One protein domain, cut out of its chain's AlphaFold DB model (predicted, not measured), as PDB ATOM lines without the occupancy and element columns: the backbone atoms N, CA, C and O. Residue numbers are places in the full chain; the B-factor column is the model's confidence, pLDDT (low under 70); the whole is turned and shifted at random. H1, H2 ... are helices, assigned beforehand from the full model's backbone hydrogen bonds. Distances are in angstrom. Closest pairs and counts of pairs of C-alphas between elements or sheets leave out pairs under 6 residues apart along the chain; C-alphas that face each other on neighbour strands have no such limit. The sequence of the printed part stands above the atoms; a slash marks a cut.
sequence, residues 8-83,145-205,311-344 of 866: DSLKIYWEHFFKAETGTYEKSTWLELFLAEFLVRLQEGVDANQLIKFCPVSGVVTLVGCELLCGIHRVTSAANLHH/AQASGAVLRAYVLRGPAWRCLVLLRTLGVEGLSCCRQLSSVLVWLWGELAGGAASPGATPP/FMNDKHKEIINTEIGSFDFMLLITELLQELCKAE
ATOM      1  N   ASP A   8      38.598 -27.878   5.587       84.75
ATOM      2  CA  ASP A   8      38.682 -29.326   5.752       84.75
ATOM      3  C   ASP A   8      37.661 -30.035   4.848       84.75
ATOM      4  O   ASP A   8      36.448 -29.966   5.074       84.75
ATOM      5  N   SER A   9      38.157 -30.734   3.821       86.81
ATOM      6  CA  SER A   9      37.324 -31.376   2.800       86.81
ATOM      7  C   SER A   9      36.309 -32.349   3.400       86.81
ATOM      8  O   SER A   9      35.171 -32.410   2.946       86.81
ATOM      9  N   LEU A  10      36.663 -33.033   4.493       89.38
ATOM     10  CA  LEU A  10      35.773 -33.967   5.176       89.38
ATOM     11  C   LEU A  10      34.598 -33.247   5.853       89.38
ATOM     12  O   LEU A  10      33.465 -33.735   5.803       89.38
ATOM     13  N   LYS A  11      34.836 -32.054   6.416       90.50
ATOM     14  CA  LYS A  11      33.780 -31.179   6.945       90.50
ATOM     15  C   LYS A  11      32.867 -30.680   5.824       90.50
ATOM     16  O   LYS A  11      31.650 -30.697   5.988       90.50
ATOM     17  N   ILE A  12      33.432 -30.283   4.680       90.56
ATOM     18  CA  ILE A  12      32.657 -29.848   3.505       90.56
ATOM     19  C   ILE A  12      31.725 -30.973   3.037       90.56
ATOM     20  O   ILE A  12      30.520 -30.757   2.893       90.56
ATOM     21  N   TYR A  13      32.258 -32.182   2.841       92.75
ATOM     22  CA  TYR A  13      31.475 -33.333   2.378       92.75
ATOM     23  C   TYR A  13      30.373 -33.695   3.375       92.75
ATOM     24  O   TYR A  13      29.235 -33.938   2.971       92.75
ATOM     25  N   TRP A  14      30.680 -33.649   4.675       92.81
ATOM     26  CA  TRP A  14      29.697 -33.859   5.735       92.81
ATOM     27  C   TRP A  14      28.569 -32.823   5.712       92.81
ATOM     28  O   TRP A  14      27.398 -33.187   5.809       92.81
ATOM     29  N   GLU A  15      28.885 -31.535   5.556       90.81
ATOM     30  CA  GLU A  15      27.872 -30.478   5.497       90.81
ATOM     31  C   GLU A  15      26.950 -30.619   4.285       90.81
ATOM     32  O   GLU A  15      25.740 -30.416   4.413       90.81
ATOM     33  N   HIS A  16      27.494 -30.971   3.117       91.44
ATOM     34  CA  HIS A  16      26.687 -31.221   1.925       91.44
ATOM     35  C   HIS A  16      25.815 -32.470   2.080       91.44
ATOM     36  O   HIS A  16      24.623 -32.407   1.784       91.44
ATOM     37  N   PHE A  17      26.359 -33.560   2.625       91.69
ATOM     38  CA  PHE A  17      25.591 -34.756   2.976       91.69
ATOM     39  C   PHE A  17      24.449 -34.445   3.960       91.69
ATOM     40  O   PHE A  17      23.320 -34.895   3.764       91.69
ATOM     41  N   PHE A  18      24.724 -33.649   4.996       88.88
ATOM     42  CA  PHE A  18      23.745 -33.275   6.015       88.88
ATOM     43  C   PHE A  18      22.625 -32.386   5.455       88.88
ATOM     44  O   PHE A  18      21.468 -32.544   5.838       88.88
ATOM     45  N   LYS A  19      22.960 -31.459   4.546       89.75
ATOM     46  CA  LYS A  19      22.005 -30.541   3.896       89.75
ATOM     47  C   LYS A  19      21.224 -31.194   2.747       89.75
ATOM     48  O   LYS A  19      20.193 -30.652   2.351       89.75
ATOM     49  N   ALA A  20      21.710 -32.303   2.189       87.62
ATOM     50  CA  ALA A  20      21.056 -33.005   1.090       87.62
ATOM     51  C   ALA A  20      19.757 -33.695   1.542       87.62
ATOM     52  O   ALA A  20      19.653 -34.240   2.644       87.62
ATOM     53  N   GLU A  21      18.759 -33.695   0.659       83.44
ATOM     54  CA  GLU A  21      17.442 -34.263   0.936       83.44
ATOM     55  C   GLU A  21      17.509 -35.791   1.096       83.44
ATOM     56  O   GLU A  21      18.199 -36.494   0.347       83.44
ATOM     57  N   THR A  22      16.808 -36.321   2.103       79.50
ATOM     58  CA  THR A  22      16.780 -37.757   2.414       79.50
ATOM     59  C   THR A  22      16.251 -38.573   1.237       79.50
ATOM     60  O   THR A  22      15.352 -38.164   0.513       79.50
ATOM     61  N   GLY A  23      16.829 -39.755   1.020       71.62
ATOM     62  CA  GLY A  23      16.388 -40.656  -0.048       71.62
ATOM     63  C   GLY A  23      16.857 -40.291  -1.464       71.62
ATOM     64  O   GLY A  23      16.652 -41.095  -2.374       71.62
ATOM     65  N   THR A  24      17.530 -39.154  -1.665       82.25
ATOM     66  CA  THR A  24      18.010 -38.725  -2.989       82.25
ATOM     67  C   THR A  24      19.319 -39.404  -3.417       82.25
ATOM     68  O   THR A  24      20.108 -39.886  -2.595       82.25
ATOM     69  N   TYR A  25      19.562 -39.425  -4.734       82.19
ATOM     70  CA  TYR A  25      20.856 -39.824  -5.301       82.19
ATOM     71  C   TYR A  25      21.970 -38.891  -4.812       82.19
ATOM     72  O   TYR A  25      22.984 -39.373  -4.322       82.19
ATOM     73  N   GLU A  26      21.723 -37.574  -4.826       85.19
ATOM     74  CA  GLU A  26      22.664 -36.549  -4.353       85.19
ATOM     75  C   GLU A  26      23.169 -36.841  -2.934       85.19
ATOM     76  O   GLU A  26      24.377 -36.862  -2.701       85.19
ATOM     77  N   LYS A  27      22.266 -37.148  -1.993       86.94
ATOM     78  CA  LYS A  27      22.658 -37.496  -0.621       86.94
ATOM     79  C   LYS A  27      23.544 -38.741  -0.555       86.94
ATOM     80  O   LYS A  27      24.486 -38.783   0.233       86.94
ATOM     81  N   SER A  28      23.258 -39.741  -1.387       86.19
ATOM     82  CA  SER A  28      24.026 -40.990  -1.429       86.19
ATOM     83  C   SER A  28      25.436 -40.759  -1.984       86.19
ATOM     84  O   SER A  28      26.398 -41.278  -1.425       86.19
ATOM     85  N   THR A  29      25.581 -39.919  -3.014       88.38
ATOM     86  CA  THR A  29      26.887 -39.564  -3.590       88.38
ATOM     87  C   THR A  29      27.737 -38.745  -2.617       88.38
ATOM     88  O   THR A  29      28.928 -39.009  -2.467       88.38
ATOM     89  N   TRP A  30      27.134 -37.795  -1.891       92.81
ATOM     90  CA  TRP A  30      27.842 -37.054  -0.842       92.81
ATOM     91  C   TRP A  30      28.289 -37.951   0.314       92.81
ATOM     92  O   TRP A  30      29.399 -37.781   0.819       92.81
ATOM     93  N   LEU A  31      27.463 -38.928   0.704       92.12
ATOM     94  CA  LEU A  31      27.840 -39.927   1.702       92.12
ATOM     95  C   LEU A  31      29.013 -40.790   1.219       92.12
ATOM     96  O   LEU A  31      29.950 -41.012   1.978       92.12
ATOM     97  N   GLU A  32      28.985 -41.264  -0.027       90.69
ATOM     98  CA  GLU A  32      30.081 -42.052  -0.602       90.69
ATOM     99  C   GLU A  32      31.395 -41.274  -0.645       90.69
ATOM    100  O   GLU A  32      32.429 -41.816  -0.256       90.69
ATOM    101  N   LEU A  33      31.350 -40.001  -1.041       92.50
ATOM    102  CA  LEU A  33      32.523 -39.133  -1.060       92.50
ATOM    103  C   LEU A  33      33.066 -38.876   0.355       92.50
ATOM    104  O   LEU A  33      34.270 -38.979   0.581       92.50
ATOM    105  N   PHE A  34      32.181 -38.614   1.322       94.38
ATOM    106  CA  PHE A  34      32.550 -38.472   2.733       94.38
ATOM    107  C   PHE A  34      33.213 -39.744   3.284       94.38
ATOM    108  O   PHE A  34      34.264 -39.670   3.919       94.38
ATOM    109  N   LEU A  35      32.631 -40.919   3.018       93.31
ATOM    110  CA  LEU A  35      33.181 -42.208   3.447       93.31
ATOM    111  C   LEU A  35      34.526 -42.505   2.780       93.31
ATOM    112  O   LEU A  35      35.420 -43.040   3.433       93.31
ATOM    113  N   ALA A  36      34.676 -42.171   1.496       91.44
ATOM    114  CA  ALA A  36      35.925 -42.357   0.771       91.44
ATOM    115  C   ALA A  36      37.047 -41.506   1.374       91.44
ATOM    116  O   ALA A  36      38.090 -42.054   1.722       91.44
ATOM    117  N   GLU A  37      36.808 -40.211   1.587       93.06
ATOM    118  CA  GLU A  37      37.790 -39.306   2.198       93.06
ATOM    119  C   GLU A  37      38.126 -39.713   3.641       93.06
ATOM    120  O   GLU A  37      39.292 -39.720   4.039       93.06
ATOM    121  N   PHE A  38      37.127 -40.138   4.424       92.38
ATOM    122  CA  PHE A  38      37.354 -40.670   5.768       92.38
ATOM    123  C   PHE A  38      38.300 -41.879   5.747       92.38
ATOM    124  O   PHE A  38      39.234 -41.953   6.546       92.38
ATOM    125  N   LEU A  39      38.084 -42.824   4.824       90.31
ATOM    126  CA  LEU A  39      38.911 -44.025   4.699       90.31
ATOM    127  C   LEU A  39      40.317 -43.728   4.172       90.31
ATOM    128  O   LEU A  39      41.261 -44.344   4.663       90.31
ATOM    129  N   VAL A  40      40.474 -42.789   3.231       90.81
ATOM    130  CA  VAL A  40      41.793 -42.339   2.749       90.81
ATOM    131  C   VAL A  40      42.622 -41.818   3.921       90.81
ATOM    132  O   VAL A  40      43.727 -42.301   4.162       90.81
ATOM    133  N   ARG A  41      42.065 -40.906   4.721       89.62
ATOM    134  CA  ARG A  41      42.789 -40.329   5.865       89.62
ATOM    135  C   ARG A  41      43.051 -41.340   6.979       89.62
ATOM    136  O   ARG A  41      44.079 -41.272   7.648       89.62
ATOM    137  N   LEU A  42      42.150 -42.305   7.164       87.31
ATOM    138  CA  LEU A  42      42.373 -43.415   8.090       87.31
ATOM    139  C   LEU A  42      43.549 -44.295   7.635       87.31
ATOM    140  O   LEU A  42      44.363 -44.707   8.458       87.31
ATOM    141  N   GLN A  43      43.664 -44.569   6.330       86.19
ATOM    142  CA  GLN A  43      44.794 -45.310   5.754       86.19
ATOM    143  C   GLN A  43      46.115 -44.535   5.856       86.19
ATOM    144  O   GLN A  43      47.168 -45.151   6.008       86.19
ATOM    145  N   GLU A  44      46.062 -43.203   5.850       87.44
ATOM    146  CA  GLU A  44      47.209 -42.318   6.103       87.44
ATOM    147  C   GLU A  44      47.610 -42.253   7.595       87.44
ATOM    148  O   GLU A  44      48.594 -41.603   7.949       87.44
ATOM    149  N   GLY A  45      46.900 -42.969   8.478       83.44
ATOM    150  CA  GLY A  45      47.239 -43.117   9.897       83.44
ATOM    151  C   GLY A  45      46.658 -42.037  10.811       83.44
ATOM    152  O   GLY A  45      47.068 -41.938  11.969       83.44
ATOM    153  N   VAL A  46      45.713 -41.229  10.324       86.38
ATOM    154  CA  VAL A  46      45.053 -40.198  11.134       86.38
ATOM    155  C   VAL A  46      44.046 -40.839  12.095       86.38
ATOM    156  O   VAL A  46      43.272 -41.718  11.717       86.38
ATOM    157  N   ASP A  47      44.034 -40.385  13.350       83.56
ATOM    158  CA  ASP A  47      43.091 -40.874  14.361       83.56
ATOM    159  C   ASP A  47      41.637 -40.515  14.006       83.56
ATOM    160  O   ASP A  47      41.305 -39.360  13.730       83.56
ATOM    161  N   ALA A  48      40.745 -41.505  14.068       84.50
ATOM    162  CA  ALA A  48      39.356 -41.363  13.638       84.50
ATOM    163  C   ALA A  48      38.560 -40.322  14.442       84.50
ATOM    164  O   ALA A  48      37.726 -39.615  13.874       84.50
ATOM    165  N   ASN A  49      38.839 -40.172  15.742       83.19
ATOM    166  CA  ASN A  49      38.178 -39.154  16.561       83.19
ATOM    167  C   ASN A  49      38.685 -37.749  16.223       83.19
ATOM    168  O   ASN A  49      37.953 -36.772  16.383       83.19
ATOM    169  N   GLN A  50      39.920 -37.630  15.725       84.69
ATOM    170  CA  GLN A  50      40.441 -36.364  15.222       84.69
ATOM    171  C   GLN A  50      39.812 -35.955  13.892       84.69
ATOM    172  O   GLN A  50      39.590 -34.761  13.693       84.69
ATOM    173  N   LEU A  51      39.471 -36.923  13.035       86.12
ATOM    174  CA  LEU A  51      38.829 -36.668  11.743       86.12
ATOM    175  C   LEU A  51      37.445 -36.025  11.881       86.12
ATOM    176  O   LEU A  51      37.046 -35.266  11.011       86.12
ATOM    177  N   ILE A  52      36.716 -36.289  12.968       87.19
ATOM    178  CA  ILE A  52      35.312 -35.861  13.122       87.19
ATOM    179  C   ILE A  52      35.153 -34.768  14.190       87.19
ATOM    180  O   ILE A  52      34.060 -34.485  14.660       87.19
ATOM    181  N   LYS A  53      36.225 -34.053  14.556       85.00
ATOM    182  CA  LYS A  53      36.175 -32.973  15.570       85.00
ATOM    183  C   LYS A  53      35.131 -31.880  15.292       85.00
ATOM    184  O   LYS A  53      34.714 -31.190  16.219       85.00
ATOM    185  N   PHE A  54      34.705 -31.719  14.040       85.69
ATOM    186  CA  PHE A  54      33.686 -30.752  13.634       85.69
ATOM    187  C   PHE A  54      32.240 -31.169  13.977       85.69
ATOM    188  O   PHE A  54      31.330 -30.360  13.796       85.69
ATOM    189  N   CYS A  55      31.993 -32.397  14.452       84.88
ATOM    190  CA  CYS A  55      30.655 -32.894  14.782       84.88
ATOM    191  C   CYS A  55      30.687 -33.838  16.002       84.88
ATOM    192  O   CYS A  55      31.652 -34.579  16.181       84.88
ATOM    193  N   PRO A  56      29.640 -33.883  16.850       86.44
ATOM    194  CA  PRO A  56      29.531 -34.931  17.860       86.44
ATOM    195  C   PRO A  56      29.529 -36.323  17.214       86.44
ATOM    196  O   PRO A  56      28.709 -36.598  16.333       86.44
ATOM    197  N   VAL A  57      30.395 -37.222  17.696       86.12
ATOM    198  CA  VAL A  57      30.528 -38.596  17.172       86.12
ATOM    199  C   VAL A  57      29.178 -39.317  17.135       86.12
ATOM    200  O   VAL A  57      28.836 -39.920  16.120       86.12
ATOM    201  N   SER A  58      28.360 -39.169  18.185       85.69
ATOM    202  CA  SER A  58      27.013 -39.753  18.280       85.69
ATOM    203  C   SER A  58      26.073 -39.323  17.144       85.69
ATOM    204  O   SER A  58      25.250 -40.118  16.683       85.69
ATOM    205  N   GLY A  59      26.206 -38.084  16.660       87.25
ATOM    206  CA  GLY A  59      25.439 -37.568  15.530       87.25
ATOM    207  C   GLY A  59      25.868 -38.199  14.210       87.25
ATOM    208  O   GLY A  59      25.015 -38.617  13.425       87.25
ATOM    209  N   VAL A  60      27.181 -38.338  13.999       90.38
ATOM    210  CA  VAL A  60      27.721 -38.964  12.787       90.38
ATOM    211  C   VAL A  60      27.331 -40.431  12.698       90.38
ATOM    212  O   VAL A  60      26.753 -40.849  11.694       90.38
ATOM    213  N   VAL A  61      27.577 -41.205  13.755       90.62
ATOM    214  CA  VAL A  61      27.277 -42.646  13.759       90.62
ATOM    215  C   VAL A  61      25.776 -42.904  13.610       90.62
ATOM    216  O   VAL A  61      25.387 -43.813  12.883       90.62
ATOM    217  N   THR A  62      24.922 -42.059  14.202       90.00
ATOM    218  CA  THR A  62      23.461 -42.140  14.038       90.00
ATOM    219  C   THR A  62      23.023 -41.890  12.603       90.00
ATOM    220  O   THR A  62      22.288 -42.703  12.045       90.00
ATOM    221  N   LEU A  63      23.482 -40.807  11.976       91.50
ATOM    222  CA  LEU A  63      23.086 -40.491  10.604       91.50
ATOM    223  C   LEU A  63      23.604 -41.526   9.604       91.50
ATOM    224  O   LEU A  63      22.839 -41.983   8.757       91.50
ATOM    225  N   VAL A  64      24.864 -41.950   9.735       92.94
ATOM    226  CA  VAL A  64      25.435 -42.997   8.876       92.94
ATOM    227  C   VAL A  64      24.713 -44.333   9.085       92.94
ATOM    228  O   VAL A  64      24.396 -45.016   8.111       92.94
ATOM    229  N   GLY A  65      24.390 -44.696  10.331       91.31
ATOM    230  CA  GLY A  65      23.622 -45.902  10.646       91.31
ATOM    231  C   GLY A  65      22.210 -45.885  10.049       91.31
ATOM    232  O   GLY A  65      21.774 -46.881   9.473       91.31
ATOM    233  N   CYS A  66      21.507 -44.752  10.128       91.12
ATOM    234  CA  CYS A  66      20.191 -44.587   9.508       91.12
ATOM    235  C   CYS A  66      20.259 -44.666   7.977       91.12
ATOM    236  O   CYS A  66      19.452 -45.369   7.374       91.12
ATOM    237  N   GLU A  67      21.228 -44.008   7.335       91.75
ATOM    238  CA  GLU A  67      21.375 -44.077   5.874       91.75
ATOM    239  C   GLU A  67      21.742 -45.481   5.388       91.75
ATOM    240  O   GLU A  67      21.230 -45.925   4.358       91.75
ATOM    241  N   LEU A  68      22.557 -46.216   6.150       92.56
ATOM    242  CA  LEU A  68      22.836 -47.626   5.887       92.56
ATOM    243  C   LEU A  68      21.550 -48.464   5.910       92.56
ATOM    244  O   LEU A  68      21.289 -49.215   4.967       92.56
ATOM    245  N   LEU A  69      20.731 -48.328   6.958       91.88
ATOM    246  CA  LEU A  69      19.455 -49.040   7.078       91.88
ATOM    247  C   LEU A  69      18.495 -48.684   5.935       91.88
ATOM    248  O   LEU A  69      17.942 -49.578   5.294       91.88
ATOM    249  N   CYS A  70      18.356 -47.392   5.626       89.56
ATOM    250  CA  CYS A  70      17.549 -46.906   4.509       89.56
ATOM    251  C   CYS A  70      18.051 -47.432   3.159       89.56
ATOM    252  O   CYS A  70      17.254 -47.744   2.276       89.56
ATOM    253  N   GLY A  71      19.366 -47.512   2.965       87.81
ATOM    254  CA  GLY A  71      19.979 -48.048   1.755       87.81
ATOM    255  C   GLY A  71      19.699 -49.537   1.571       87.81
ATOM    256  O   GLY A  71      19.219 -49.942   0.512       87.81
ATOM    257  N   ILE A  72      19.887 -50.338   2.625       89.81
ATOM    258  CA  ILE A  72      19.562 -51.772   2.615       89.81
ATOM    259  C   ILE A  72      18.071 -51.974   2.329       89.81
ATOM    260  O   ILE A  72      17.730 -52.744   1.435       89.81
ATOM    261  N   HIS A  73      17.192 -51.242   3.020       88.12
ATOM    262  CA  HIS A  73      15.745 -51.324   2.813       88.12
ATOM    263  C   HIS A  73      15.331 -50.954   1.382       88.12
ATOM    264  O   HIS A  73      14.479 -51.616   0.786       88.12
ATOM    265  N   ARG A  74      15.933 -49.909   0.796       85.38
ATOM    266  CA  ARG A  74      15.679 -49.514  -0.598       85.38
ATOM    267  C   ARG A  74      16.078 -50.618  -1.570       85.38
ATOM    268  O   ARG A  74      15.300 -50.938  -2.462       85.38
ATOM    269  N   VAL A  75      17.249 -51.221  -1.382       85.06
ATOM    270  CA  VAL A  75      17.748 -52.286  -2.263       85.06
ATOM    271  C   VAL A  75      16.892 -53.546  -2.158       85.06
ATOM    272  O   VAL A  75      16.522 -54.116  -3.184       85.06
ATOM    273  N   THR A  76      16.517 -53.959  -0.946       83.50
ATOM    274  CA  THR A  76      15.648 -55.127  -0.746       83.50
ATOM    275  C   THR A  76      14.236 -54.885  -1.282       83.50
ATOM    276  O   THR A  76      13.672 -55.760  -1.936       83.50
ATOM    277  N   SER A  77      13.685 -53.684  -1.092       80.50
ATOM    278  CA  SER A  77      12.362 -53.312  -1.612       80.50
ATOM    279  C   SER A  77      12.344 -53.198  -3.137       80.50
ATOM    280  O   SER A  77      11.426 -53.704  -3.778       80.50
ATOM    281  N   ALA A  78      13.366 -52.587  -3.745       73.50
ATOM    282  CA  ALA A  78      13.480 -52.466  -5.199       73.50
ATOM    283  C   ALA A  78      13.629 -53.835  -5.875       73.50
ATOM    284  O   ALA A  78      13.008 -54.089  -6.908       73.50
ATOM    285  N   ALA A  79      14.389 -54.748  -5.263       63.97
ATOM    286  CA  ALA A  79      14.502 -56.122  -5.740       63.97
ATOM    287  C   ALA A  79      13.141 -56.850  -5.752       63.97
ATOM    288  O   ALA A  79      12.871 -57.623  -6.675       63.97
ATOM    289  N   ASN A  80      12.267 -56.548  -4.785       60.53
ATOM    290  CA  ASN A  80      10.908 -57.091  -4.702       60.53
ATOM    291  C   ASN A  80       9.924 -56.412  -5.683       60.53
ATOM    292  O   ASN A  80       9.070 -57.089  -6.253       60.53
ATOM    293  N   LEU A  81      10.050 -55.099  -5.917       54.22
ATOM    294  CA  LEU A  81       9.140 -54.303  -6.761       54.22
ATOM    295  C   LEU A  81       9.348 -54.502  -8.267       54.22
ATOM    296  O   LEU A  81       8.374 -54.505  -9.016       54.22
ATOM    297  N   HIS A  82      10.581 -54.730  -8.730       49.81
ATOM    298  CA  HIS A  82      10.860 -54.951 -10.157       49.81
ATOM    299  C   HIS A  82      10.280 -56.262 -10.732       49.81
ATOM    300  O   HIS A  82      10.479 -56.546 -11.912       49.81
ATOM    301  N   HIS A  83       9.556 -57.057  -9.933       45.62
ATOM    302  CA  HIS A  83       9.056 -58.377 -10.332       45.62
ATOM    303  C   HIS A  83       7.585 -58.648  -9.953       45.62
ATOM    304  O   HIS A  83       7.141 -59.795 -10.039       45.62
ATOM    305  N   ALA A 145      14.754 -65.503  -6.628       50.09
ATOM    306  CA  ALA A 145      15.512 -65.372  -5.379       50.09
ATOM    307  C   ALA A 145      17.028 -65.178  -5.605       50.09
ATOM    308  O   ALA A 145      17.705 -64.522  -4.816       50.09
ATOM    309  N   GLN A 146      17.578 -65.728  -6.693       53.50
ATOM    310  CA  GLN A 146      18.994 -65.560  -7.043       53.50
ATOM    311  C   GLN A 146      19.307 -64.154  -7.577       53.50
ATOM    312  O   GLN A 146      20.362 -63.605  -7.261       53.50
ATOM    313  N   ALA A 147      18.393 -63.551  -8.345       56.50
ATOM    314  CA  ALA A 147      18.567 -62.205  -8.893       56.50
ATOM    315  C   ALA A 147      18.469 -61.108  -7.816       56.50
ATOM    316  O   ALA A 147      19.303 -60.203  -7.788       56.50
ATOM    317  N   SER A 148      17.512 -61.207  -6.885       60.50
ATOM    318  CA  SER A 148      17.387 -60.268  -5.757       60.50
ATOM    319  C   SER A 148      18.576 -60.351  -4.791       60.50
ATOM    320  O   SER A 148      19.112 -59.322  -4.370       60.50
ATOM    321  N   GLY A 149      19.060 -61.567  -4.516       69.06
ATOM    322  CA  GLY A 149      20.266 -61.795  -3.717       69.06
ATOM    323  C   GLY A 149      21.531 -61.196  -4.343       69.06
ATOM    324  O   GLY A 149      22.378 -60.675  -3.620       69.06
ATOM    325  N   ALA A 150      21.659 -61.202  -5.675       76.06
ATOM    326  CA  ALA A 150      22.816 -60.631  -6.371       76.06
ATOM    327  C   ALA A 150      22.901 -59.099  -6.240       76.06
ATOM    328  O   ALA A 150      23.988 -58.567  -6.012       76.06
ATOM    329  N   VAL A 151      21.766 -58.393  -6.328       82.94
ATOM    330  CA  VAL A 151      21.717 -56.925  -6.178       82.94
ATOM    331  C   VAL A 151      22.065 -56.513  -4.747       82.94
ATOM    332  O   VAL A 151      22.886 -55.616  -4.547       82.94
ATOM    333  N   LEU A 152      21.510 -57.206  -3.747       85.50
ATOM    334  CA  LEU A 152      21.868 -56.984  -2.346       85.50
ATOM    335  C   LEU A 152      23.361 -57.239  -2.110       85.50
ATOM    336  O   LEU A 152      24.034 -56.425  -1.482       85.50
ATOM    337  N   ARG A 153      23.900 -58.337  -2.651       85.19
ATOM    338  CA  ARG A 153      25.321 -58.674  -2.520       85.19
ATOM    339  C   ARG A 153      26.215 -57.593  -3.131       85.19
ATOM    340  O   ARG A 153      27.192 -57.200  -2.502       85.19
ATOM    341  N   ALA A 154      25.856 -57.065  -4.302       85.94
ATOM    342  CA  ALA A 154      26.582 -55.966  -4.935       85.94
ATOM    343  C   ALA A 154      26.536 -54.682  -4.090       85.94
ATOM    344  O   ALA A 154      27.573 -54.059  -3.868       85.94
ATOM    345  N   TYR A 155      25.368 -54.314  -3.557       87.94
ATOM    346  CA  TYR A 155      25.241 -53.148  -2.678       87.94
ATOM    347  C   TYR A 155      26.078 -53.285  -1.403       87.94
ATOM    348  O   TYR A 155      26.710 -52.328  -0.955       87.94
ATOM    349  N   VAL A 156      26.100 -54.486  -0.829       90.25
ATOM    350  CA  VAL A 156      26.766 -54.738   0.443       90.25
ATOM    351  C   VAL A 156      28.289 -54.835   0.292       90.25
ATOM    352  O   VAL A 156      29.015 -54.282   1.118       90.25
ATOM    353  N   LEU A 157      28.774 -55.499  -0.764       88.31
ATOM    354  CA  LEU A 157      30.205 -55.762  -0.970       88.31
ATOM    355  C   LEU A 157      30.929 -54.698  -1.810       88.31
ATOM    356  O   LEU A 157      32.116 -54.469  -1.596       88.31
ATOM    357  N   ARG A 158      30.248 -54.038  -2.756       86.44
ATOM    358  CA  ARG A 158      30.833 -52.979  -3.611       86.44
ATOM    359  C   ARG A 158      30.302 -51.592  -3.266       86.44
ATOM    360  O   ARG A 158      31.054 -50.618  -3.281       86.44
ATOM    361  N   GLY A 159      29.015 -51.514  -2.938       86.25
ATOM    362  CA  GLY A 159      28.343 -50.270  -2.575       86.25
ATOM    363  C   GLY A 159      28.780 -49.703  -1.214       86.25
ATOM    364  O   GLY A 159      29.719 -50.195  -0.584       86.25
ATOM    365  N   PRO A 160      28.109 -48.646  -0.729       88.75
ATOM    366  CA  PRO A 160      28.550 -47.879   0.437       88.75
ATOM    367  C   PRO A 160      28.464 -48.651   1.759       88.75
ATOM    368  O   PRO A 160      29.080 -48.245   2.742       88.75
ATOM    369  N   ALA A 161      27.728 -49.766   1.805       91.62
ATOM    370  CA  ALA A 161      27.358 -50.422   3.053       91.62
ATOM    371  C   ALA A 161      28.562 -50.840   3.909       91.62
ATOM    372  O   ALA A 161      28.615 -50.515   5.093       91.62
ATOM    373  N   TRP A 162      29.550 -51.524   3.328       91.75
ATOM    374  CA  TRP A 162      30.730 -51.953   4.081       91.75
ATOM    375  C   TRP A 162      31.570 -50.771   4.574       91.75
ATOM    376  O   TRP A 162      32.115 -50.836   5.674       91.75
ATOM    377  N   ARG A 163      31.617 -49.665   3.821       92.62
ATOM    378  CA  ARG A 163      32.307 -48.430   4.230       92.62
ATOM    379  C   ARG A 163      31.599 -47.777   5.415       92.62
ATOM    380  O   ARG A 163      32.267 -47.386   6.370       92.62
ATOM    381  N   CYS A 164      30.262 -47.760   5.413       93.75
ATOM    382  CA  CYS A 164      29.472 -47.354   6.578       93.75
ATOM    383  C   CYS A 164      29.817 -48.211   7.803       93.75
ATOM    384  O   CYS A 164      30.070 -47.666   8.874       93.75
ATOM    385  N   LEU A 165      29.881 -49.541   7.658       93.69
ATOM    386  CA  LEU A 165      30.232 -50.437   8.767       93.69
ATOM    387  C   LEU A 165      31.654 -50.197   9.294       93.69
ATOM    388  O   LEU A 165      31.856 -50.209  10.507       93.69
ATOM    389  N   VAL A 166      32.631 -49.949   8.412       91.06
ATOM    390  CA  VAL A 166      33.998 -49.600   8.831       91.06
ATOM    391  C   VAL A 166      33.994 -48.298   9.629       91.06
ATOM    392  O   VAL A 166      34.608 -48.259  10.694       91.06
ATOM    393  N   LEU A 167      33.280 -47.263   9.176       92.94
ATOM    394  CA  LEU A 167      33.158 -46.004   9.914       92.94
ATOM    395  C   LEU A 167      32.534 -46.226  11.300       92.94
ATOM    396  O   LEU A 167      33.116 -45.802  12.296       92.94
ATOM    397  N   LEU A 168      31.410 -46.948  11.374       92.19
ATOM    398  CA  LEU A 168      30.727 -47.254  12.639       92.19
ATOM    399  C   LEU A 168      31.622 -48.036  13.605       92.19
ATOM    400  O   LEU A 168      31.663 -47.736  14.794       92.19
ATOM    401  N   ARG A 169      32.385 -49.012  13.104       89.25
ATOM    402  CA  ARG A 169      33.344 -49.756  13.930       89.25
ATOM    403  C   ARG A 169      34.476 -48.858  14.430       89.25
ATOM    404  O   ARG A 169      34.910 -49.005  15.564       89.25
ATOM    405  N   THR A 170      34.975 -47.958  13.585       88.62
ATOM    406  CA  THR A 170      36.171 -47.153  13.890       88.62
ATOM    407  C   THR A 170      35.872 -46.024  14.879       88.62
ATOM    408  O   THR A 170      36.687 -45.750  15.754       88.62
ATOM    409  N   LEU A 171      34.701 -45.394  14.772       88.81
ATOM    410  CA  LEU A 171      34.255 -44.351  15.703       88.81
ATOM    411  C   LEU A 171      33.613 -44.908  16.981       88.81
ATOM    412  O   LEU A 171      33.441 -44.176  17.953       88.81
ATOM    413  N   GLY A 172      33.238 -46.188  16.973       86.88
ATOM    414  CA  GLY A 172      32.402 -46.796  17.998       86.88
ATOM    415  C   GLY A 172      30.911 -46.539  17.770       86.88
ATOM    416  O   GLY A 172      30.498 -45.751  16.922       86.88
ATOM    417  N   VAL A 173      30.076 -47.233  18.543       87.62
ATOM    418  CA  VAL A 173      28.605 -47.199  18.411       87.62
ATOM    419  C   VAL A 173      27.911 -46.567  19.622       87.62
ATOM    420  O   VAL A 173      26.702 -46.709  19.806       87.62
ATOM    421  N   GLU A 174      28.661 -45.858  20.467       81.94
ATOM    422  CA  GLU A 174      28.086 -45.134  21.601       81.94
ATOM    423  C   GLU A 174      27.181 -43.990  21.119       81.94
ATOM    424  O   GLU A 174      27.565 -43.149  20.306       81.94
ATOM    425  N   GLY A 175      25.944 -43.956  21.623       77.00
ATOM    426  CA  GLY A 175      24.951 -42.949  21.236       77.00
ATOM    427  C   GLY A 175      24.254 -43.205  19.894       77.00
ATOM    428  O   GLY A 175      23.464 -42.363  19.475       77.00
ATOM    429  N   LEU A 176      24.499 -44.350  19.246       85.94
ATOM    430  CA  LEU A 176      23.766 -44.776  18.054       85.94
ATOM    431  C   LEU A 176      22.283 -45.025  18.398       85.94
ATOM    432  O   LEU A 176      21.959 -45.874  19.227       85.94
ATOM    433  N   SER A 177      21.357 -44.300  17.763       86.06
ATOM    434  CA  SER A 177      19.920 -44.423  18.079       86.06
ATOM    435  C   SER A 177      19.265 -45.682  17.492       86.06
ATOM    436  O   SER A 177      18.344 -46.241  18.088       86.06
ATOM    437  N   CYS A 178      19.757 -46.172  16.351       88.56
ATOM    438  CA  CYS A 178      19.181 -47.299  15.615       88.56
ATOM    439  C   CYS A 178      19.801 -48.669  15.962       88.56
ATOM    440  O   CYS A 178      19.627 -49.627  15.207       88.56
ATOM    441  N   CYS A 179      20.482 -48.810  17.112       88.88
ATOM    442  CA  CYS A 179      21.204 -50.030  17.519       88.88
ATOM    443  C   CYS A 179      20.410 -51.336  17.346       88.88
ATOM    444  O   CYS A 179      20.956 -52.317  16.852       88.88
ATOM    445  N   ARG A 180      19.128 -51.359  17.744       87.94
ATOM    446  CA  ARG A 180      18.279 -52.570  17.698       87.94
ATOM    447  C   ARG A 180      17.908 -52.989  16.271       87.94
ATOM    448  O   ARG A 180      17.900 -54.176  15.942       87.94
ATOM    449  N   GLN A 181      17.574 -52.012  15.428       90.31
ATOM    450  CA  GLN A 181      17.272 -52.257  14.017       90.31
ATOM    451  C   GLN A 181      18.547 -52.679  13.288       90.31
ATOM    452  O   GLN A 181      18.545 -53.684  12.577       90.31
ATOM    453  N   LEU A 182      19.658 -51.980  13.548       92.50
ATOM    454  CA  LEU A 182      20.958 -52.310  12.983       92.50
ATOM    455  C   LEU A 182      21.408 -53.720  13.373       92.50
ATOM    456  O   LEU A 182      21.759 -54.489  12.485       92.50
ATOM    457  N   SER A 183      21.335 -54.109  14.651       93.38
ATOM    458  CA  SER A 183      21.723 -55.463  15.076       93.38
ATOM    459  C   SER A 183      20.918 -56.550  14.359       93.38
ATOM    460  O   SER A 183      21.482 -57.549  13.914       93.38
ATOM    461  N   SER A 184      19.615 -56.331  14.179       92.69
ATOM    462  CA  SER A 184      18.732 -57.281  13.496       92.69
ATOM    463  C   SER A 184      19.053 -57.411  12.010       92.69
ATOM    464  O   SER A 184      19.136 -58.528  11.496       92.69
ATOM    465  N   VAL A 185      19.297 -56.288  11.333       94.00
ATOM    466  CA  VAL A 185      19.697 -56.279   9.920       94.00
ATOM    467  C   VAL A 185      21.069 -56.922   9.732       94.00
ATOM    468  O   VAL A 185      21.247 -57.703   8.803       94.00
ATOM    469  N   LEU A 186      22.021 -56.667  10.629       94.44
ATOM    470  CA  LEU A 186      23.352 -57.275  10.596       94.44
ATOM    471  C   LEU A 186      23.301 -58.803  10.748       94.44
ATOM    472  O   LEU A 186      23.931 -59.523   9.971       94.44
ATOM    473  N   VAL A 187      22.517 -59.307  11.706       93.19
ATOM    474  CA  VAL A 187      22.289 -60.751  11.898       93.19
ATOM    475  C   VAL A 187      21.664 -61.388  10.655       93.19
ATOM    476  O   VAL A 187      22.054 -62.492  10.268       93.19
ATOM    477  N   TRP A 188      20.716 -60.701  10.016       91.94
ATOM    478  CA  TRP A 188      20.100 -61.166   8.775       91.94
ATOM    479  C   TRP A 188      21.091 -61.174   7.600       91.94
ATOM    480  O   TRP A 188      21.255 -62.209   6.952       91.94
ATOM    481  N   LEU A 189      21.823 -60.075   7.378       90.81
ATOM    482  CA  LEU A 189      22.831 -59.953   6.318       90.81
ATOM    483  C   LEU A 189      23.912 -61.031   6.414       90.81
ATOM    484  O   LEU A 189      24.355 -61.556   5.392       90.81
ATOM    485  N   TRP A 190      24.320 -61.389   7.632       90.75
ATOM    486  CA  TRP A 190      25.249 -62.492   7.843       90.75
ATOM    487  C   TRP A 190      24.745 -63.800   7.226       90.75
ATOM    488  O   TRP A 190      25.495 -64.501   6.546       90.75
ATOM    489  N   GLY A 191      23.471 -64.130   7.467       84.38
ATOM    490  CA  GLY A 191      22.843 -65.350   6.966       84.38
ATOM    491  C   GLY A 191      22.777 -65.393   5.439       84.38
ATOM    492  O   GLY A 191      23.114 -66.419   4.849       84.38
ATOM    493  N   GLU A 192      22.420 -64.276   4.803       82.88
ATOM    494  CA  GLU A 192      22.351 -64.158   3.337       82.88
ATOM    495  C   GLU A 192      23.728 -64.322   2.672       82.88
ATOM    496  O   GLU A 192      23.877 -64.943   1.613       82.88
ATOM    497  N   LEU A 193      24.779 -63.786   3.298       77.19
ATOM    498  CA  LEU A 193      26.127 -63.816   2.732       77.19
ATOM    499  C   LEU A 193      26.828 -65.157   2.915       77.19
ATOM    500  O   LEU A 193      27.586 -65.551   2.018       77.19
ATOM    501  N   ALA A 194      26.524 -65.870   4.003       66.06
ATOM    502  CA  ALA A 194      27.094 -67.176   4.307       66.06
ATOM    503  C   ALA A 194      26.854 -68.210   3.190       66.06
ATOM    504  O   ALA A 194      27.632 -69.143   3.087       66.06
ATOM    505  N   GLY A 195      25.839 -68.051   2.327       56.28
ATOM    506  CA  GLY A 195      25.495 -69.007   1.262       56.28
ATOM    507  C   GLY A 195      26.093 -68.766  -0.135       56.28
ATOM    508  O   GLY A 195      25.729 -69.497  -1.060       56.28
ATOM    509  N   GLY A 196      26.948 -67.753  -0.337       53.34
ATOM    510  CA  GLY A 196      27.479 -67.413  -1.671       53.34
ATOM    511  C   GLY A 196      28.981 -67.638  -1.850       53.34
ATOM    512  O   GLY A 196      29.732 -67.680  -0.880       53.34
ATOM    513  N   ALA A 197      29.407 -67.780  -3.111       45.03
ATOM    514  CA  ALA A 197      30.794 -68.055  -3.481       45.03
ATOM    515  C   ALA A 197      31.760 -66.975  -2.959       45.03
ATOM    516  O   ALA A 197      31.452 -65.782  -2.979       45.03
ATOM    517  N   ALA A 198      32.933 -67.410  -2.492       46.19
ATOM    518  CA  ALA A 198      33.998 -66.524  -2.047       46.19
ATOM    519  C   ALA A 198      34.639 -65.826  -3.257       46.19
ATOM    520  O   ALA A 198      35.278 -66.480  -4.078       46.19
ATOM    521  N   SER A 199      34.486 -64.505  -3.351       48.72
ATOM    522  CA  SER A 199      35.283 -63.674  -4.260       48.72
ATOM    523  C   SER A 199      36.497 -63.111  -3.516       48.72
ATOM    524  O   SER A 199      36.342 -62.681  -2.367       48.72
ATOM    525  N   PRO A 200      37.694 -63.084  -4.132       46.38
ATOM    526  CA  PRO A 200      38.820 -62.329  -3.599       46.38
ATOM    527  C   PRO A 200      38.470 -60.835  -3.635       46.38
ATOM    528  O   PRO A 200      38.140 -60.300  -4.689       46.38
ATOM    529  N   GLY A 201      38.501 -60.181  -2.476       55.25
ATOM    530  CA  GLY A 201      38.225 -58.753  -2.321       55.25
ATOM    531  C   GLY A 201      39.262 -58.101  -1.413       55.25
ATOM    532  O   GLY A 201      40.054 -58.791  -0.770       55.25
ATOM    533  N   ALA A 202      39.278 -56.774  -1.374       56.38
ATOM    534  CA  ALA A 202      40.183 -56.020  -0.521       56.38
ATOM    535  C   ALA A 202      39.861 -56.243   0.963       56.38
ATOM    536  O   ALA A 202      38.698 -56.283   1.374       56.38
ATOM    537  N   THR A 203      40.906 -56.342   1.783       57.75
ATOM    538  CA  THR A 203      40.783 -56.348   3.243       57.75
ATOM    539  C   THR A 203      40.552 -54.926   3.762       57.75
ATOM    540  O   THR A 203      41.343 -54.037   3.439       57.75
ATOM    541  N   PRO A 204      39.522 -54.685   4.592       59.78
ATOM    542  CA  PRO A 204      39.294 -53.374   5.189       59.78
ATOM    543  C   PRO A 204      40.431 -52.999   6.163       59.78
ATOM    544  O   PRO A 204      41.114 -53.894   6.679       59.78
ATOM    545  N   PRO A 205      40.615 -51.698   6.478       54.69
ATOM    546  CA  PRO A 205      41.583 -51.244   7.478       54.69
ATOM    547  C   PRO A 205      41.404 -52.019   8.787       54.69
ATOM    548  O   PRO A 205      40.276 -52.205   9.250       54.69
ATOM    549  N   PHE A 311      34.389 -32.831  -6.699       84.75
ATOM    550  CA  PHE A 311      35.367 -33.033  -5.621       84.75
ATOM    551  C   PHE A 311      36.014 -34.427  -5.647       84.75
ATOM    552  O   PHE A 311      36.814 -34.776  -4.773       84.75
ATOM    553  N   MET A 312      35.653 -35.264  -6.618       87.19
ATOM    554  CA  MET A 312      36.064 -36.660  -6.675       87.19
ATOM    555  C   MET A 312      37.470 -36.791  -7.289       87.19
ATOM    556  O   MET A 312      37.662 -36.549  -8.480       87.19
ATOM    557  N   ASN A 313      38.459 -37.206  -6.492       89.94
ATOM    558  CA  ASN A 313      39.834 -37.436  -6.951       89.94
ATOM    559  C   ASN A 313      40.105 -38.935  -7.217       89.94
ATOM    560  O   ASN A 313      39.250 -39.793  -6.978       89.94
ATOM    561  N   ASP A 314      41.297 -39.261  -7.724       88.38
ATOM    562  CA  ASP A 314      41.654 -40.646  -8.060       88.38
ATOM    563  C   ASP A 314      41.716 -41.562  -6.826       88.38
ATOM    564  O   ASP A 314      41.264 -42.704  -6.904       88.38
ATOM    565  N   LYS A 315      42.147 -41.045  -5.663       88.31
ATOM    566  CA  LYS A 315      42.117 -41.787  -4.388       88.31
ATOM    567  C   LYS A 315      40.678 -42.125  -3.966       88.31
ATOM    568  O   LYS A 315      40.398 -43.248  -3.553       88.31
ATOM    569  N   HIS A 316      39.736 -41.188  -4.114       89.25
ATOM    570  CA  HIS A 316      38.316 -41.414  -3.826       89.25
ATOM    571  C   HIS A 316      37.745 -42.502  -4.737       89.25
ATOM    572  O   HIS A 316      37.063 -43.411  -4.262       89.25
ATOM    573  N   LYS A 317      38.049 -42.444  -6.041       87.44
ATOM    574  CA  LYS A 317      37.605 -43.449  -7.019       87.44
ATOM    575  C   LYS A 317      38.179 -44.831  -6.719       87.44
ATOM    576  O   LYS A 317      37.455 -45.813  -6.854       87.44
ATOM    577  N   GLU A 318      39.436 -44.923  -6.292       87.56
ATOM    578  CA  GLU A 318      40.053 -46.187  -5.878       87.56
ATOM    579  C   GLU A 318      39.283 -46.823  -4.711       87.56
ATOM    580  O   GLU A 318      38.836 -47.971  -4.804       87.56
ATOM    581  N   ILE A 319      39.013 -46.052  -3.652       86.50
ATOM    582  CA  ILE A 319      38.246 -46.532  -2.496       86.50
ATOM    583  C   ILE A 319      36.808 -46.897  -2.877       86.50
ATOM    584  O   ILE A 319      36.307 -47.925  -2.417       86.50
ATOM    585  N   ILE A 320      36.131 -46.099  -3.708       86.88
ATOM    586  CA  ILE A 320      34.728 -46.321  -4.111       86.88
ATOM    587  C   ILE A 320      34.580 -47.539  -5.034       86.88
ATOM    588  O   ILE A 320      33.613 -48.289  -4.910       86.88
ATOM    589  N   ASN A 321      35.568 -47.815  -5.884       86.56
ATOM    590  CA  ASN A 321      35.560 -48.990  -6.761       86.56
ATOM    591  C   ASN A 321      36.046 -50.278  -6.072       86.56
ATOM    592  O   ASN A 321      35.991 -51.355  -6.664       86.56
ATOM    593  N   THR A 322      36.504 -50.186  -4.822       88.38
ATOM    594  CA  THR A 322      36.960 -51.341  -4.045       88.38
ATOM    595  C   THR A 322      35.795 -52.253  -3.627       88.38
ATOM    596  O   THR A 322      34.771 -51.787  -3.124       88.38
ATOM    597  N   GLU A 323      35.976 -53.568  -3.776       87.19
ATOM    598  CA  GLU A 323      35.058 -54.608  -3.293       87.19
ATOM    599  C   GLU A 323      35.639 -55.316  -2.064       87.19
ATOM    600  O   GLU A 323      36.785 -55.767  -2.105       87.19
ATOM    601  N   ILE A 324      34.854 -55.468  -0.995       88.44
ATOM    602  CA  ILE A 324      35.238 -56.276   0.171       88.44
ATOM    603  C   ILE A 324      34.880 -57.754  -0.040       88.44
ATOM    604  O   ILE A 324      33.816 -58.095  -0.561       88.44
ATOM    605  N   GLY A 325      35.754 -58.660   0.405       85.88
ATOM    606  CA  GLY A 325      35.468 -60.094   0.386       85.88
ATOM    607  C   GLY A 325      34.290 -60.453   1.303       85.88
ATOM    608  O   GLY A 325      34.150 -59.904   2.394       85.88
ATOM    609  N   SER A 326      33.456 -61.429   0.910       85.19
ATOM    610  CA  SER A 326      32.309 -61.857   1.740       85.19
ATOM    611  C   SER A 326      32.736 -62.298   3.149       85.19
ATOM    612  O   SER A 326      32.043 -62.007   4.118       85.19
ATOM    613  N   PHE A 327      33.888 -62.968   3.268       86.50
ATOM    614  CA  PHE A 327      34.450 -63.398   4.549       86.50
ATOM    615  C   PHE A 327      34.830 -62.223   5.461       86.50
ATOM    616  O   PHE A 327      34.458 -62.215   6.634       86.50
ATOM    617  N   ASP A 328      35.521 -61.216   4.926       87.00
ATOM    618  CA  ASP A 328      35.916 -60.031   5.695       87.00
ATOM    619  C   ASP A 328      34.707 -59.177   6.073       87.00
ATOM    620  O   ASP A 328      34.644 -58.655   7.185       87.00
ATOM    621  N   PHE A 329      33.709 -59.097   5.191       89.38
ATOM    622  CA  PHE A 329      32.447 -58.439   5.499       89.38
ATOM    623  C   PHE A 329      31.690 -59.147   6.629       89.38
ATOM    624  O   PHE A 329      31.171 -58.485   7.527       89.38
ATOM    625  N   MET A 330      31.661 -60.484   6.627       90.00
ATOM    626  CA  MET A 330      31.141 -61.239   7.764       90.00
ATOM    627  C   MET A 330      31.925 -60.861   9.019       90.00
ATOM    628  O   MET A 330      31.337 -60.303   9.929       90.00
ATOM    629  N   LEU A 331      33.247 -61.014   9.077       90.81
ATOM    630  CA  LEU A 331      34.002 -60.632  10.282       90.81
ATOM    631  C   LEU A 331      33.693 -59.211  10.785       90.81
ATOM    632  O   LEU A 331      33.462 -59.039  11.982       90.81
ATOM    633  N   LEU A 332      33.572 -58.240   9.878       91.25
ATOM    634  CA  LEU A 332      33.177 -56.868  10.198       91.25
ATOM    635  C   LEU A 332      31.795 -56.779  10.869       91.25
ATOM    636  O   LEU A 332      31.639 -56.046  11.845       91.25
ATOM    637  N   ILE A 333      30.803 -57.545  10.400       93.81
ATOM    638  CA  ILE A 333      29.499 -57.643  11.070       93.81
ATOM    639  C   ILE A 333      29.659 -58.176  12.502       93.81
ATOM    640  O   ILE A 333      29.056 -57.627  13.421       93.81
ATOM    641  N   THR A 334      30.440 -59.241  12.712       93.88
ATOM    642  CA  THR A 334      30.571 -59.858  14.047       93.88
ATOM    643  C   THR A 334      31.272 -58.903  15.004       93.88
ATOM    644  O   THR A 334      30.807 -58.737  16.128       93.88
ATOM    645  N   GLU A 335      32.330 -58.226  14.553       91.38
ATOM    646  CA  GLU A 335      33.007 -57.172  15.317       91.38
ATOM    647  C   GLU A 335      32.032 -56.045  15.691       91.38
ATOM    648  O   GLU A 335      31.975 -55.628  16.846       91.38
ATOM    649  N   LEU A 336      31.193 -55.590  14.757       92.62
ATOM    650  CA  LEU A 336      30.228 -54.528  15.043       92.62
ATOM    651  C   LEU A 336      29.117 -54.983  16.004       92.62
ATOM    652  O   LEU A 336      28.726 -54.228  16.891       92.62
ATOM    653  N   LEU A 337      28.635 -56.224  15.882       94.88
ATOM    654  CA  LEU A 337      27.692 -56.813  16.841       94.88
ATOM    655  C   LEU A 337      28.297 -56.894  18.251       94.88
ATOM    656  O   LEU A 337      27.576 -56.677  19.229       94.88
ATOM    657  N   GLN A 338      29.605 -57.154  18.373       92.75
ATOM    658  CA  GLN A 338      30.302 -57.105  19.662       92.75
ATOM    659  C   GLN A 338      30.274 -55.694  20.250       92.75
ATOM    660  O   GLN A 338      29.920 -55.534  21.418       92.75
ATOM    661  N   GLU A 339      30.598 -54.672  19.453       89.81
ATOM    662  CA  GLU A 339      30.561 -53.273  19.896       89.81
ATOM    663  C   GLU A 339      29.147 -52.834  20.301       89.81
ATOM    664  O   GLU A 339      28.972 -52.192  21.338       89.81
ATOM    665  N   LEU A 340      28.116 -53.271  19.571       91.25
ATOM    666  CA  LEU A 340      26.718 -53.015  19.930       91.25
ATOM    667  C   LEU A 340      26.344 -53.656  21.276       91.25
ATOM    668  O   LEU A 340      25.687 -53.014  22.095       91.25
ATOM    669  N   CYS A 341      26.805 -54.882  21.553       91.19
ATOM    670  CA  CYS A 341      26.611 -55.514  22.865       91.19
ATOM    671  C   CYS A 341      27.354 -54.756  23.980       91.19
ATOM    672  O   CYS A 341      26.844 -54.622  25.094       91.19
ATOM    673  N   LYS A 342      28.562 -54.241  23.709       88.44
ATOM    674  CA  LYS A 342      29.343 -53.464  24.688       88.44
ATOM    675  C   LYS A 342      28.665 -52.138  25.027       88.44
ATOM    676  O   LYS A 342      28.539 -51.840  26.219       88.44
ATOM    677  N   ALA A 343      28.192 -51.413  24.013       85.88
ATOM    678  CA  ALA A 343      27.489 -50.135  24.144       85.88
ATOM    679  C   ALA A 343      26.086 -50.270  24.758       85.88
ATOM    680  O   ALA A 343      25.521 -49.292  25.249       85.88
ATOM    681  N   GLU A 344      25.522 -51.482  24.776       83.38
ATOM    682  CA  GLU A 344      24.244 -51.763  25.423       83.38
ATOM    683  C   GLU A 344      24.310 -51.392  26.919       83.38
ATOM    684  O   GLU A 344      25.095 -51.945  27.712       83.38
TER     685      GLU A 344
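This is residues 8 to 83, 145 to 205 and 311 to 344 of the 866 residues of an uncharacterized protein of Papilio xuthus (UniProt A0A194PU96). The short helix H6 sits in the core of a rounded body, with H2, the long H4 and H9 packing round it. The hairpin of H1 and H2 makes one side, with H8 packed on H2; H7 and H9, side by side, make another, and H5 runs back along the far part of H4. The printed part has 171 residues with nine named helices, H1 to H9 in chain order, and no named strand: all helix. It is compact, with a radius of gyration of the C-alphas of 15.4 A and spans of 44 by 35 by 31 A.

H1, residues 9 to 19, begins at C-alpha 9 (37.324, -31.376, 2.800). H2 is residues 25 to 43, 26.9 A; H3, 48 to 51; H4, 57 to 81, 35.7 A; H5, 145 to 157; H6, 161 to 171; H7, 179 to 194, 22.4 A; H8, 314 to 321. H9, residues 326 to 343, 25.7 A, ends at C-alpha 343 (27.489, -50.135, 24.144).

H2 and H6 are the hubs, touching four helices each. They touch at Leu 35 and Arg 163, C-alphas 6.3 A apart, H2 with residues 35 to 39 alone. H6 touches H4 at a shallow tilt of 17 degrees, opposite ways, closest C-alphas Val 61 and Leu 168, 5.9 A. H9 touches H6 (Arg 169 and Leu 336, 5.8 A) and H7 (Trp 190 and Met 330, 6.0 A). H4 touches H5 with residues 72 to 80 alone, closest C-alphas Ala 79 and Ser 148, 5.1 A. H1 and H2, a hairpin, touch at Phe 17 and Trp 30, 5.0 A. H8 touches H2 at Ala 36 and His 316, 5.3 A. H3 only just touches H2 and H6, with 3 pairs of C-alphas within 8 A each. Every O i to N i+4 pair is within hydrogen-bond range in H1, H2, H4, H5, H6, H8 and H9, and 11 of 12 in H7; H3 is too short for one.

The farthest C-alphas, Gln 50 and His 83, are 46.1 A apart. Residues 84 to 144 and 206 to 310 are not printed, with C-alpha gaps of 10.7 A and 23.3 A. Of the links printed whole, none is long. Residues 79 to 83, 145 to 149 and 194 to 205 have pLDDT under 70.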